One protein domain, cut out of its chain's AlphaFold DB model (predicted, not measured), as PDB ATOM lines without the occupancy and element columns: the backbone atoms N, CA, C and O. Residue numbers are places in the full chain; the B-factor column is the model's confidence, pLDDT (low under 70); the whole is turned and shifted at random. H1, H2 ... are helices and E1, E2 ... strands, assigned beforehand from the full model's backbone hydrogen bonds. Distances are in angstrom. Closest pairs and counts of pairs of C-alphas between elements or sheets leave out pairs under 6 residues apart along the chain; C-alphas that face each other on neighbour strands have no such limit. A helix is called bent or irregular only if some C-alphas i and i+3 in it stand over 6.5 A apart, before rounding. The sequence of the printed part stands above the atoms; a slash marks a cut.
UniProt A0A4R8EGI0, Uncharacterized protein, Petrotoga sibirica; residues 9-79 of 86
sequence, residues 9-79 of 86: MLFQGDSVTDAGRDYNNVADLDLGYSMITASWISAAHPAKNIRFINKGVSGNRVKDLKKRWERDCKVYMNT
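AT A GLANCE: This is residues 9 to 79 of the 86 residues of an uncharacterized protein of Petrotoga sibirica (UniProt A0A4R8EGI0). A short ribbon of two parallel strands, E1 and E2, lies between two longer helices, H2 on one side and a kinked H3 on the other, both running back against the direction of the strands. H2 comes near the ribbon with residues 33 to 42, mostly at E2, and H3 with residues 72 to 77, mostly at E1; the small helix H1 meets the first residues of H2, and residues 43 to 48, of which 43 and 44 belong to H2, stick out. The printed part has 71 residues, with three named helices and two named strands in the order E1, H1, H2, E2, H3. The class is mostly helix, and the whole is compact, with a radius of gyration of the C-alphas of 12.4 A and spans of 36 by 28 by 21 A.

HOW THE PARTS SIT: The sheet joins E1, residues 9 to 11, and E2, residues 51 to 54, which are parallel with 10 degrees between their directions. The C-alphas of Leu 10 and Ile 53 face each other at 4.9 A. N 9 and O 51, at 2.8 A, and N 53 and O 9, at 2.9 A, are within hydrogen-bond range. H1, residues 15 to 18, and H2, residues 33 to 44, come between these strands in a strand-helix-strand unit, two parallel neighbour strands with helices between them along the chain; its crossover is right-handed. The closest C-alphas of H2 and E2 are those of Ala 38 and Phe 52, 6.4 A apart. H1 and H2 only just touch, with 3 pairs of C-alphas within 8 A; H2 does so with residues 33 to 34 alone, and the closest C-alphas are those of Thr 17 and Ser 34, at 6.8 A. The closest C-alphas of E1 and H3, residues 62 to 79, are those of Leu 10 and Cys 73, at 7.7 A. H3 is apart from H1 and H2. Every O i to N i+4 pair is within hydrogen-bond range in H2, and 8 of 14 in H3; H1 is too short for such a pair.

IN THESE COORDINATES: E1 begins at C-alpha 9, (160.431, 132.475, 121.523), and is 6.7 A long; E2 measures 10.4 A. H1 measures 4.7 A. H2 is 16.2 A long from C-alpha 33, (150.020, 136.698, 128.158). H3 is 24.7 A long and ends at C-alpha 79, (170.428, 128.733, 119.451). It is irregular, with C-alphas 67 and 70 7.7 A apart, and has a kink of 56 degrees near residue 69.

THE WHOLE: The C-alphas farthest apart are those of Ala 47 and Lys 63, at 36.9 A. The printed part has no cut. The link from H1 to H2, residues 19 to 32, is long. Mean pLDDT of the printed part is 92.9; residues 77 to 79 are under 70.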
ATOM      1  N   MET A   9     161.289 131.292 121.483       92.88
ATOM      2  CA  MET A   9     160.431 132.475 121.523       92.88
ATOM      3  C   MET A   9     160.726 133.296 122.780       92.88
ATOM      4  O   MET A   9     160.466 132.861 123.900       92.88
ATOM      5  N   LEU A  10     161.262 134.501 122.582       94.56
ATOM      6  CA  LEU A  10     161.618 135.434 123.649       94.56
ATOM      7  C   LEU A  10     160.602 136.581 123.738       94.56
ATOM      8  O   LEU A  10     160.490 137.387 122.814       94.56
ATOM      9  N   PHE A  11     159.937 136.706 124.884       96.00
ATOM     10  CA  PHE A  11     159.088 137.847 125.216       96.00
ATOM     11  C   PHE A  11     159.897 138.928 125.939       96.00
ATOM     12  O   PHE A  11     160.615 138.653 126.904       96.00
ATOM     13  N   GLN A  12     159.776 140.177 125.491       95.38
ATOM     14  CA  GLN A  12     160.404 141.337 126.123       95.38
ATOM     15  C   GLN A  12     159.464 142.528 126.137       95.38
ATOM     16  O   GLN A  12     158.768 142.802 125.166       95.38
ATOM     17  N   GLY A  13     159.514 143.279 127.230       96.81
ATOM     18  CA  GLY A  13     158.681 144.452 127.403       96.81
ATOM     19  C   GLY A  13     158.770 145.001 128.815       96.81
ATOM     20  O   GLY A  13     159.791 144.854 129.499       96.81
ATOM     21  N   ASP A  14     157.682 145.639 129.212       97.69
ATOM     22  CA  ASP A  14     157.482 146.287 130.499       97.69
ATOM     23  C   ASP A  14     156.705 145.380 131.472       97.69
ATOM     24  O   ASP A  14     156.813 144.154 131.406       97.69
ATOM     25  N   SER A  15     155.918 145.977 132.370       97.06
ATOM     26  CA  SER A  15     155.104 145.277 133.362       97.06
ATOM     27  C   SER A  15     154.076 144.326 132.759       97.06
ATOM     28  O   SER A  15     153.777 143.313 133.380       97.06
ATOM     29  N   VAL A  16     153.543 144.621 131.567       97.62
ATOM     30  CA  VAL A  16     152.552 143.747 130.913       97.62
ATOM     31  C   VAL A  16     153.198 142.434 130.480       97.62
ATOM     32  O   VAL A  16     152.552 141.394 130.504       97.62
ATOM     33  N   THR A  17     154.475 142.484 130.093       97.69
ATOM     34  CA  THR A  17     155.247 141.281 129.756       97.69
ATOM     35  C   THR A  17     155.847 140.641 130.988       97.69
ATOM     36  O   THR A  17     155.889 139.433 131.050       97.69
ATOM     37  N   ASP A  18     156.323 141.414 131.958       97.38
ATOM     38  CA  ASP A  18     156.848 140.883 133.217       97.38
ATOM     39  C   ASP A  18     155.794 140.050 133.953       97.38
ATOM     40  O   ASP A  18     156.075 138.917 134.324       97.38
ATOM     41  N   ALA A  19     154.606 140.632 134.162       96.69
ATOM     42  CA  ALA A  19     153.454 140.026 134.827       96.69
ATOM     43  C   ALA A  19     153.778 139.250 136.125       96.69
ATOM     44  O   ALA A  19     153.030 138.359 136.525       96.69
ATOM     45  N   GLY A  20     154.852 139.638 136.824       94.94
ATOM     46  CA  GLY A  20     155.244 139.055 138.102       94.94
ATOM     47  C   GLY A  20     156.092 137.792 137.989       94.94
ATOM     48  O   GLY A  20     156.129 137.036 138.958       94.94
ATOM     49  N   ARG A  21     156.768 137.553 136.855       95.75
ATOM     50  CA  ARG A  21     157.702 136.425 136.718       95.75
ATOM     51  C   ARG A  21     158.770 136.439 137.813       95.75
ATOM     52  O   ARG A  21     159.274 137.493 138.215       95.75
ATOM     53  N   ASP A  22     159.213 135.260 138.215       95.19
ATOM     54  CA  ASP A  22     160.398 135.073 139.031       95.19
ATOM     55  C   ASP A  22     161.659 135.377 138.211       95.19
ATOM     56  O   ASP A  22     161.992 134.744 137.207       95.19
ATOM     57  N   TYR A  23     162.410 136.377 138.661       93.69
ATOM     58  CA  TYR A  23     163.635 136.819 138.010       93.69
ATOM     59  C   TYR A  23     164.772 135.798 138.119       93.69
ATOM     60  O   TYR A  23     165.689 135.835 137.293       93.69
ATOM     61  N   ASN A  24     164.701 134.897 139.100       92.94
ATOM     62  CA  ASN A  24     165.700 133.862 139.347       92.94
ATOM     63  C   ASN A  24     165.398 132.559 138.593       92.94
ATOM     64  O   ASN A  24     166.272 131.699 138.498       92.94
ATOM     65  N   ASN A  25     164.202 132.426 138.012       91.12
ATOM     66  CA  ASN A  25     163.792 131.255 137.253       91.12
ATOM     67  C   ASN A  25     163.571 131.605 135.775       91.12
ATOM     68  O   ASN A  25     162.577 132.206 135.389       91.12
ATOM     69  N   VAL A  26     164.492 131.179 134.908       85.00
ATOM     70  CA  VAL A  26     164.413 131.453 133.460       85.00
ATOM     71  C   VAL A  26     163.241 130.732 132.782       85.00
ATOM     72  O   VAL A  26     162.811 131.168 131.716       85.00
ATOM     73  N   ALA A  27     162.746 129.642 133.374       86.19
ATOM     74  CA  ALA A  27     161.599 128.901 132.859       86.19
ATOM     75  C   ALA A  27     160.255 129.497 133.303       86.19
ATOM     76  O   ALA A  27     159.218 129.047 132.822       86.19
ATOM     77  N   ASP A  28     160.260 130.484 134.207       93.25
ATOM     78  CA  ASP A  28     159.031 131.154 134.606       93.25
ATOM     79  C   ASP A  28     158.558 132.115 133.506       93.25
ATOM     80  O   ASP A  28     159.287 133.001 133.043       93.25
ATOM     81  N   LEU A  29     157.318 131.899 133.075       93.25
ATOM     82  CA  LEU A  29     156.631 132.647 132.031       93.25
ATOM     83  C   LEU A  29     155.503 133.496 132.594       93.25
ATOM     84  O   LEU A  29     154.602 133.801 131.819       93.25
ATOM     85  N   ASP A  30     155.537 133.831 133.888       92.75
ATOM     86  CA  ASP A  30     154.511 134.613 134.585       92.75
ATOM     87  C   ASP A  30     153.105 133.991 134.547       92.75
ATOM     88  O   ASP A  30     152.917 132.817 134.238       92.75
ATOM     89  N   LEU A  31     152.100 134.781 134.938       90.00
ATOM     90  CA  LEU A  31     150.676 134.423 134.913       90.00
ATOM     91  C   LEU A  31     149.882 135.259 133.894       90.00
ATOM     92  O   LEU A  31     148.655 135.347 133.961       90.00
ATOM     93  N   GLY A  32     150.578 135.911 132.971       95.00
ATOM     94  CA  GLY A  32     150.050 136.804 131.954       95.00
ATOM     95  C   GLY A  32     150.093 136.204 130.550       95.00
ATOM     96  O   GLY A  32     149.967 134.995 130.330       95.00
ATOM     97  N   TYR A  33     150.204 137.088 129.555       97.31
ATOM     98  CA  TYR A  33     150.020 136.698 128.158       97.31
ATOM     99  C   TYR A  33     151.128 135.768 127.652       97.31
ATOM    100  O   TYR A  33     150.866 134.967 126.753       97.31
ATOM    101  N   SER A  34     152.335 135.842 128.217       97.00
ATOM    102  CA  SER A  34     153.462 134.989 127.834       97.00
ATOM    103  C   SER A  34     153.168 133.523 128.151       97.00
ATOM    104  O   SER A  34     153.258 132.678 127.255       97.00
ATOM    105  N   MET A  35     152.715 133.220 129.376       97.00
ATOM    106  CA  MET A  35     152.281 131.874 129.767       97.00
ATOM    107  C   MET A  35     151.087 131.390 128.939       97.00
ATOM    108  O   MET A  35     151.096 130.256 128.452       97.00
ATOM    109  N   ILE A  36     150.058 132.228 128.754       97.62
ATOM    110  CA  ILE A  36     148.855 131.855 127.987       97.62
ATOM    111  C   ILE A  36     149.235 131.511 126.540       97.62
ATOM    112  O   ILE A  36     148.837 130.464 126.027       97.62
ATOM    113  N   THR A  37     150.061 132.348 125.910       96.88
ATOM    114  CA  THR A  37     150.557 132.133 124.543       96.88
ATOM    115  C   THR A  37     151.361 130.841 124.444       96.88
ATOM    116  O   THR A  37     151.089 130.015 123.571       96.88
ATOM    117  N   ALA A  38     152.311 130.628 125.360       96.50
ATOM    118  CA  ALA A  38     153.123 129.416 125.403       96.50
ATOM    119  C   ALA A  38     152.260 128.157 125.560       96.50
ATOM    120  O   ALA A  38     152.463 127.174 124.848       96.50
ATOM    121  N   SER A  39     151.255 128.209 126.435       96.81
ATOM    122  CA  SER A  39     150.330 127.102 126.690       96.81
ATOM    123  C   SER A  39     149.511 126.754 125.449       96.81
ATOM    124  O   SER A  39     149.444 125.592 125.054       96.81
ATOM    125  N   TRP A  40     148.928 127.759 124.790       97.50
ATOM    126  CA  TRP A  40     148.100 127.555 123.599       97.50
ATOM    127  C   TRP A  40     148.912 127.027 122.420       97.50
ATOM    128  O   TRP A  40     148.490 126.077 121.761       97.50
ATOM    129  N   ILE A  41     150.092 127.599 122.172       96.25
ATOM    130  CA  ILE A  41     150.966 127.144 121.087       96.25
ATOM    131  C   ILE A  41     151.458 125.720 121.360       96.25
ATOM    132  O   ILE A  41     151.431 124.892 120.451       96.25
ATOM    133  N   SER A  42     151.855 125.411 122.596       95.62
ATOM    134  CA  SER A  42     152.334 124.070 122.959       95.62
ATOM    135  C   SER A  42     151.231 123.019 122.844       95.62
ATOM    136  O   SER A  42     151.488 121.914 122.375       95.62
ATOM    137  N   ALA A  43     149.993 123.364 123.212       97.56
ATOM    138  CA  ALA A  43     148.844 122.473 123.075       97.56
ATOM    139  C   ALA A  43     148.444 122.249 121.606       97.56
ATOM    140  O   ALA A  43     148.146 121.124 121.211       97.56
ATOM    141  N   ALA A  44     148.452 123.304 120.786       97.38
ATOM    142  CA  ALA A  44     148.078 123.221 119.374       97.38
ATOM    143  C   ALA A  44     149.172 122.592 118.492       97.38
ATOM    144  O   ALA A  44     148.872 121.993 117.456       97.38
ATOM    145  N   HIS A  45     150.444 122.742 118.875       96.38
ATOM    146  CA  HIS A  45     151.604 122.354 118.072       96.38
ATOM    147  C   HIS A  45     152.703 121.660 118.902       96.38
ATOM    148  O   HIS A  45     153.856 122.097 118.872       96.38
ATOM    149  N   PRO A  46     152.401 120.550 119.600       95.44
ATOM    150  CA  PRO A  46     153.352 119.905 120.511       95.44
ATOM    151  C   PRO A  46     154.635 119.433 119.808       95.44
ATOM    152  O   PRO A  46     155.720 119.519 120.375       95.44
ATOM    153  N   ALA A  47     154.539 119.009 118.543       95.44
ATOM    154  CA  ALA A  47     155.686 118.554 117.752       95.44
ATOM    155  C   ALA A  47     156.713 119.659 117.442       95.44
ATOM    156  O   ALA A  47     157.847 119.344 117.098       95.44
ATOM    157  N   LYS A  48     156.346 120.945 117.571       92.31
ATOM    158  CA  LYS A  48     157.270 122.050 117.289       92.31
ATOM    159  C   LYS A  48     158.313 122.269 118.378       92.31
ATOM    160  O   LYS A  48     159.284 122.956 118.100       92.31
ATOM    161  N   ASN A  49     158.130 121.725 119.584       93.38
ATOM    162  CA  ASN A  49     159.114 121.794 120.672       93.38
ATOM    163  C   ASN A  49     159.691 123.213 120.907       93.38
ATOM    164  O   ASN A  49     160.901 123.414 120.998       93.38
ATOM    165  N   ILE A  50     158.818 124.224 120.932       93.56
ATOM    166  CA  ILE A  50     159.229 125.627 121.071       93.56
ATOM    167  C   ILE A  50     159.626 125.892 122.523       93.56
ATOM    168  O   ILE A  50     158.873 125.589 123.450       93.56
ATOM    169  N   ARG A  51     160.781 126.526 122.724       92.88
ATOM    170  CA  ARG A  51     161.215 127.007 124.037       92.88
ATOM    171  C   ARG A  51     160.781 128.457 124.226       92.88
ATOM    172  O   ARG A  51     161.232 129.342 123.506       92.88
ATOM    173  N   PHE A  52     159.960 128.713 125.235       94.31
ATOM    174  CA  PHE A  52     159.486 130.056 125.572       94.31
ATOM    175  C   PHE A  52     160.324 130.657 126.703       94.31
ATOM    176  O   PHE A  52     160.733 129.948 127.621       94.31
ATOM    177  N   ILE A  53     160.599 131.959 126.634       95.06
ATOM    178  CA  ILE A  53     161.370 132.692 127.646       95.06
ATOM    179  C   ILE A  53     160.733 134.058 127.860       95.06
ATOM    180  O   ILE A  53     160.457 134.765 126.890       95.06
ATOM    181  N   ASN A  54     160.593 134.472 129.118       96.31
ATOM    182  CA  ASN A  54     160.168 135.820 129.457       96.31
ATOM    183  C   ASN A  54     161.313 136.663 130.053       96.31
ATOM    184  O   ASN A  54     161.945 136.294 131.045       96.31
ATOM    185  N   LYS A  55     161.581 137.824 129.442       95.81
ATOM    186  CA  LYS A  55     162.517 138.863 129.914       95.81
ATOM    187  C   LYS A  55     161.845 140.242 130.015       95.81
ATOM    188  O   LYS A  55     162.472 141.280 129.772       95.81
ATOM    189  N   GLY A  56     160.560 140.275 130.348       96.56
ATOM    190  CA  GLY A  56     159.832 141.469 130.763       96.56
ATOM    191  C   GLY A  56     160.402 142.031 132.063       96.56
ATOM    192  O   GLY A  56     160.894 141.278 132.911       96.56
ATOM    193  N   VAL A  57     160.398 143.356 132.187       97.38
ATOM    194  CA  VAL A  57     160.821 144.049 133.410       97.38
ATOM    195  C   VAL A  57     159.885 145.223 133.655       97.38
ATOM    196  O   VAL A  57     159.826 146.154 132.848       97.38
ATOM    197  N   SER A  58     159.168 145.197 134.773       97.75
ATOM    198  CA  SER A  58     158.212 146.236 135.146       97.75
ATOM    199  C   SER A  58     158.815 147.647 135.094       97.75
ATOM    200  O   SER A  58     159.965 147.886 135.467       97.75
ATOM    201  N   GLY A  59     158.043 148.595 134.555       97.62
ATOM    202  CA  GLY A  59     158.443 149.998 134.408       97.62
ATOM    203  C   GLY A  59     159.486 150.290 133.319       97.62
ATOM    204  O   GLY A  59     159.837 151.457 133.126       97.62
ATOM    205  N   ASN A  60     159.983 149.283 132.589       97.88
ATOM    206  CA  ASN A  60     160.899 149.517 131.471       97.88
ATOM    207  C   ASN A  60     160.227 150.285 130.331       97.88
ATOM    208  O   ASN A  60     159.071 150.064 129.990       97.88
ATOM    209  N   ARG A  61     160.998 151.157 129.686       98.12
ATOM    210  CA  ARG A  61     160.649 151.789 128.410       98.12
ATOM    211  C   ARG A  61     161.615 151.315 127.329       98.12
ATOM    212  O   ARG A  61     162.630 150.687 127.614       98.12
ATOM    213  N   VAL A  62     161.372 151.708 126.079       97.81
ATOM    214  CA  VAL A  62     162.236 151.359 124.931       97.81
ATOM    215  C   VAL A  62     163.722 151.673 125.180       97.81
ATOM    216  O   VAL A  62     164.592 150.886 124.812       97.81
ATOM    217  N   LYS A  63     164.039 152.785 125.858       98.12
ATOM    218  CA  LYS A  63     165.428 153.136 126.215       98.12
ATOM    219  C   LYS A  63     166.094 152.106 127.136       98.12
ATOM    220  O   LYS A  63     167.305 151.926 127.061       98.12
ATOM    221  N   ASP A  64     165.322 151.450 127.993       98.06
ATOM    222  CA  ASP A  64     165.809 150.450 128.940       98.06
ATOM    223  C   ASP A  64     165.988 149.106 128.235       98.06
ATOM    224  O   ASP A  64     167.028 148.474 128.408       98.06
ATOM    225  N   LEU A  65     165.066 148.751 127.328       96.69
ATOM    226  CA  LEU A  65     165.233 147.617 126.409       96.69
ATOM    227  C   LEU A  65     166.521 147.765 125.595       96.69
ATOM    228  O   LEU A  65     167.319 146.834 125.541       96.69
ATOM    229  N   LYS A  66     166.788 148.951 125.033       96.56
ATOM    230  CA  LYS A  66     168.029 149.214 124.285       96.56
ATOM    231  C   LYS A  66     169.281 148.959 125.131       96.56
ATOM    232  O   LYS A  66     170.231 148.361 124.638       96.56
ATOM    233  N   LYS A  67     169.286 149.386 126.398       97.12
ATOM    234  CA  LYS A  67     170.427 149.189 127.314       97.12
ATOM    235  C   LYS A  67     170.688 147.720 127.638       97.12
ATOM    236  O   LYS A  67     171.825 147.367 127.932       97.12
ATOM    237  N   ARG A  68     169.652 146.878 127.612       95.06
ATOM    238  CA  ARG A  68     169.741 145.451 127.958       95.06
ATOM    239  C   ARG A  68     169.616 144.504 126.768       95.06
ATOM    240  O   ARG A  68     169.634 143.296 126.970       95.06
ATOM    241  N   TRP A  69     169.532 145.031 125.547       93.12
ATOM    242  CA  TRP A  69     169.267 144.241 124.344       93.12
ATOM    243  C   TRP A  69     170.309 143.144 124.129       93.12
ATOM    244  O   TRP A  69     169.963 141.983 123.936       93.12
ATOM    245  N   GLU A  70     171.591 143.500 124.231       91.69
ATOM    246  CA  GLU A  70     172.704 142.560 124.071       91.69
ATOM    247  C   GLU A  70     172.595 141.398 125.074       91.69
ATOM    248  O   GLU A  70     172.614 140.233 124.685       91.69
ATOM    249  N   ARG A  71     172.407 141.726 126.358       91.38
ATOM    250  CA  ARG A  71     172.332 140.761 127.462       91.38
ATOM    251  C   ARG A  71     171.109 139.853 127.356       91.38
ATOM    252  O   ARG A  71     171.224 138.652 127.573       91.38
ATOM    253  N   ASP A  72     169.950 140.428 127.046       91.44
ATOM    254  CA  ASP A  72     168.672 139.723 127.147       91.44
ATOM    255  C   ASP A  72     168.268 139.030 125.832       91.44
ATOM    256  O   ASP A  72     167.476 138.093 125.882       91.44
ATOM    257  N   CYS A  73     168.827 139.427 124.677       87.31
ATOM    258  CA  CYS A  73     168.508 138.831 123.367       87.31
ATOM    259  C   CYS A  73     169.629 137.966 122.801       87.31
ATOM    260  O   CYS A  73     169.382 136.859 122.326       87.31
ATOM    261  N   LYS A  74     170.859 138.491 122.778       81.06
ATOM    262  CA  LYS A  74     171.920 137.956 121.913       81.06
ATOM    263  C   LYS A  74     172.355 136.555 122.335       81.06
ATOM    264  O   LYS A  74     172.679 135.734 121.484       81.06
ATOM    265  N   VAL A  75     172.258 136.257 123.631       78.06
ATOM    266  CA  VAL A  75     172.506 134.919 124.189       78.06
ATOM    267  C   VAL A  75     171.600 133.839 123.579       78.06
ATOM    268  O   VAL A  75     172.029 132.701 123.445       78.06
ATOM    269  N   TYR A  76     170.387 134.193 123.143       77.38
ATOM    270  CA  TYR A  76     169.415 133.258 122.560       77.38
ATOM    271  C   TYR A  76     169.420 133.248 121.023       77.38
ATOM    272  O   TYR A  76     168.739 132.435 120.404       77.38
ATOM    273  N   MET A  77     170.187 134.132 120.380       67.31
ATOM    274  CA  MET A  77     170.314 134.145 118.918       67.31
ATOM    275  C   MET A  77     171.230 133.023 118.407       67.31
ATOM    276  O   MET A  77     171.025 132.524 117.305       67.31
ATOM    277  N   ASN A  78     172.187 132.564 119.221       56.06
ATOM    278  CA  ASN A  78     173.098 131.470 118.853       56.06
ATOM    279  C   ASN A  78     172.440 130.078 118.891       56.06
ATOM    280  O   ASN A  78     173.004 129.122 118.371       56.06
ATOM    281  N   THR A  79     171.236 129.963 119.456       53.25
ATOM    282  CA  THR A  79     170.428 128.733 119.451       53.25
ATOM    283  C   THR A  79     169.598 128.538 118.172       53.25
ATOM    284  O   THR A  79     168.922 127.525 118.054       53.25
TER     285      THR A  79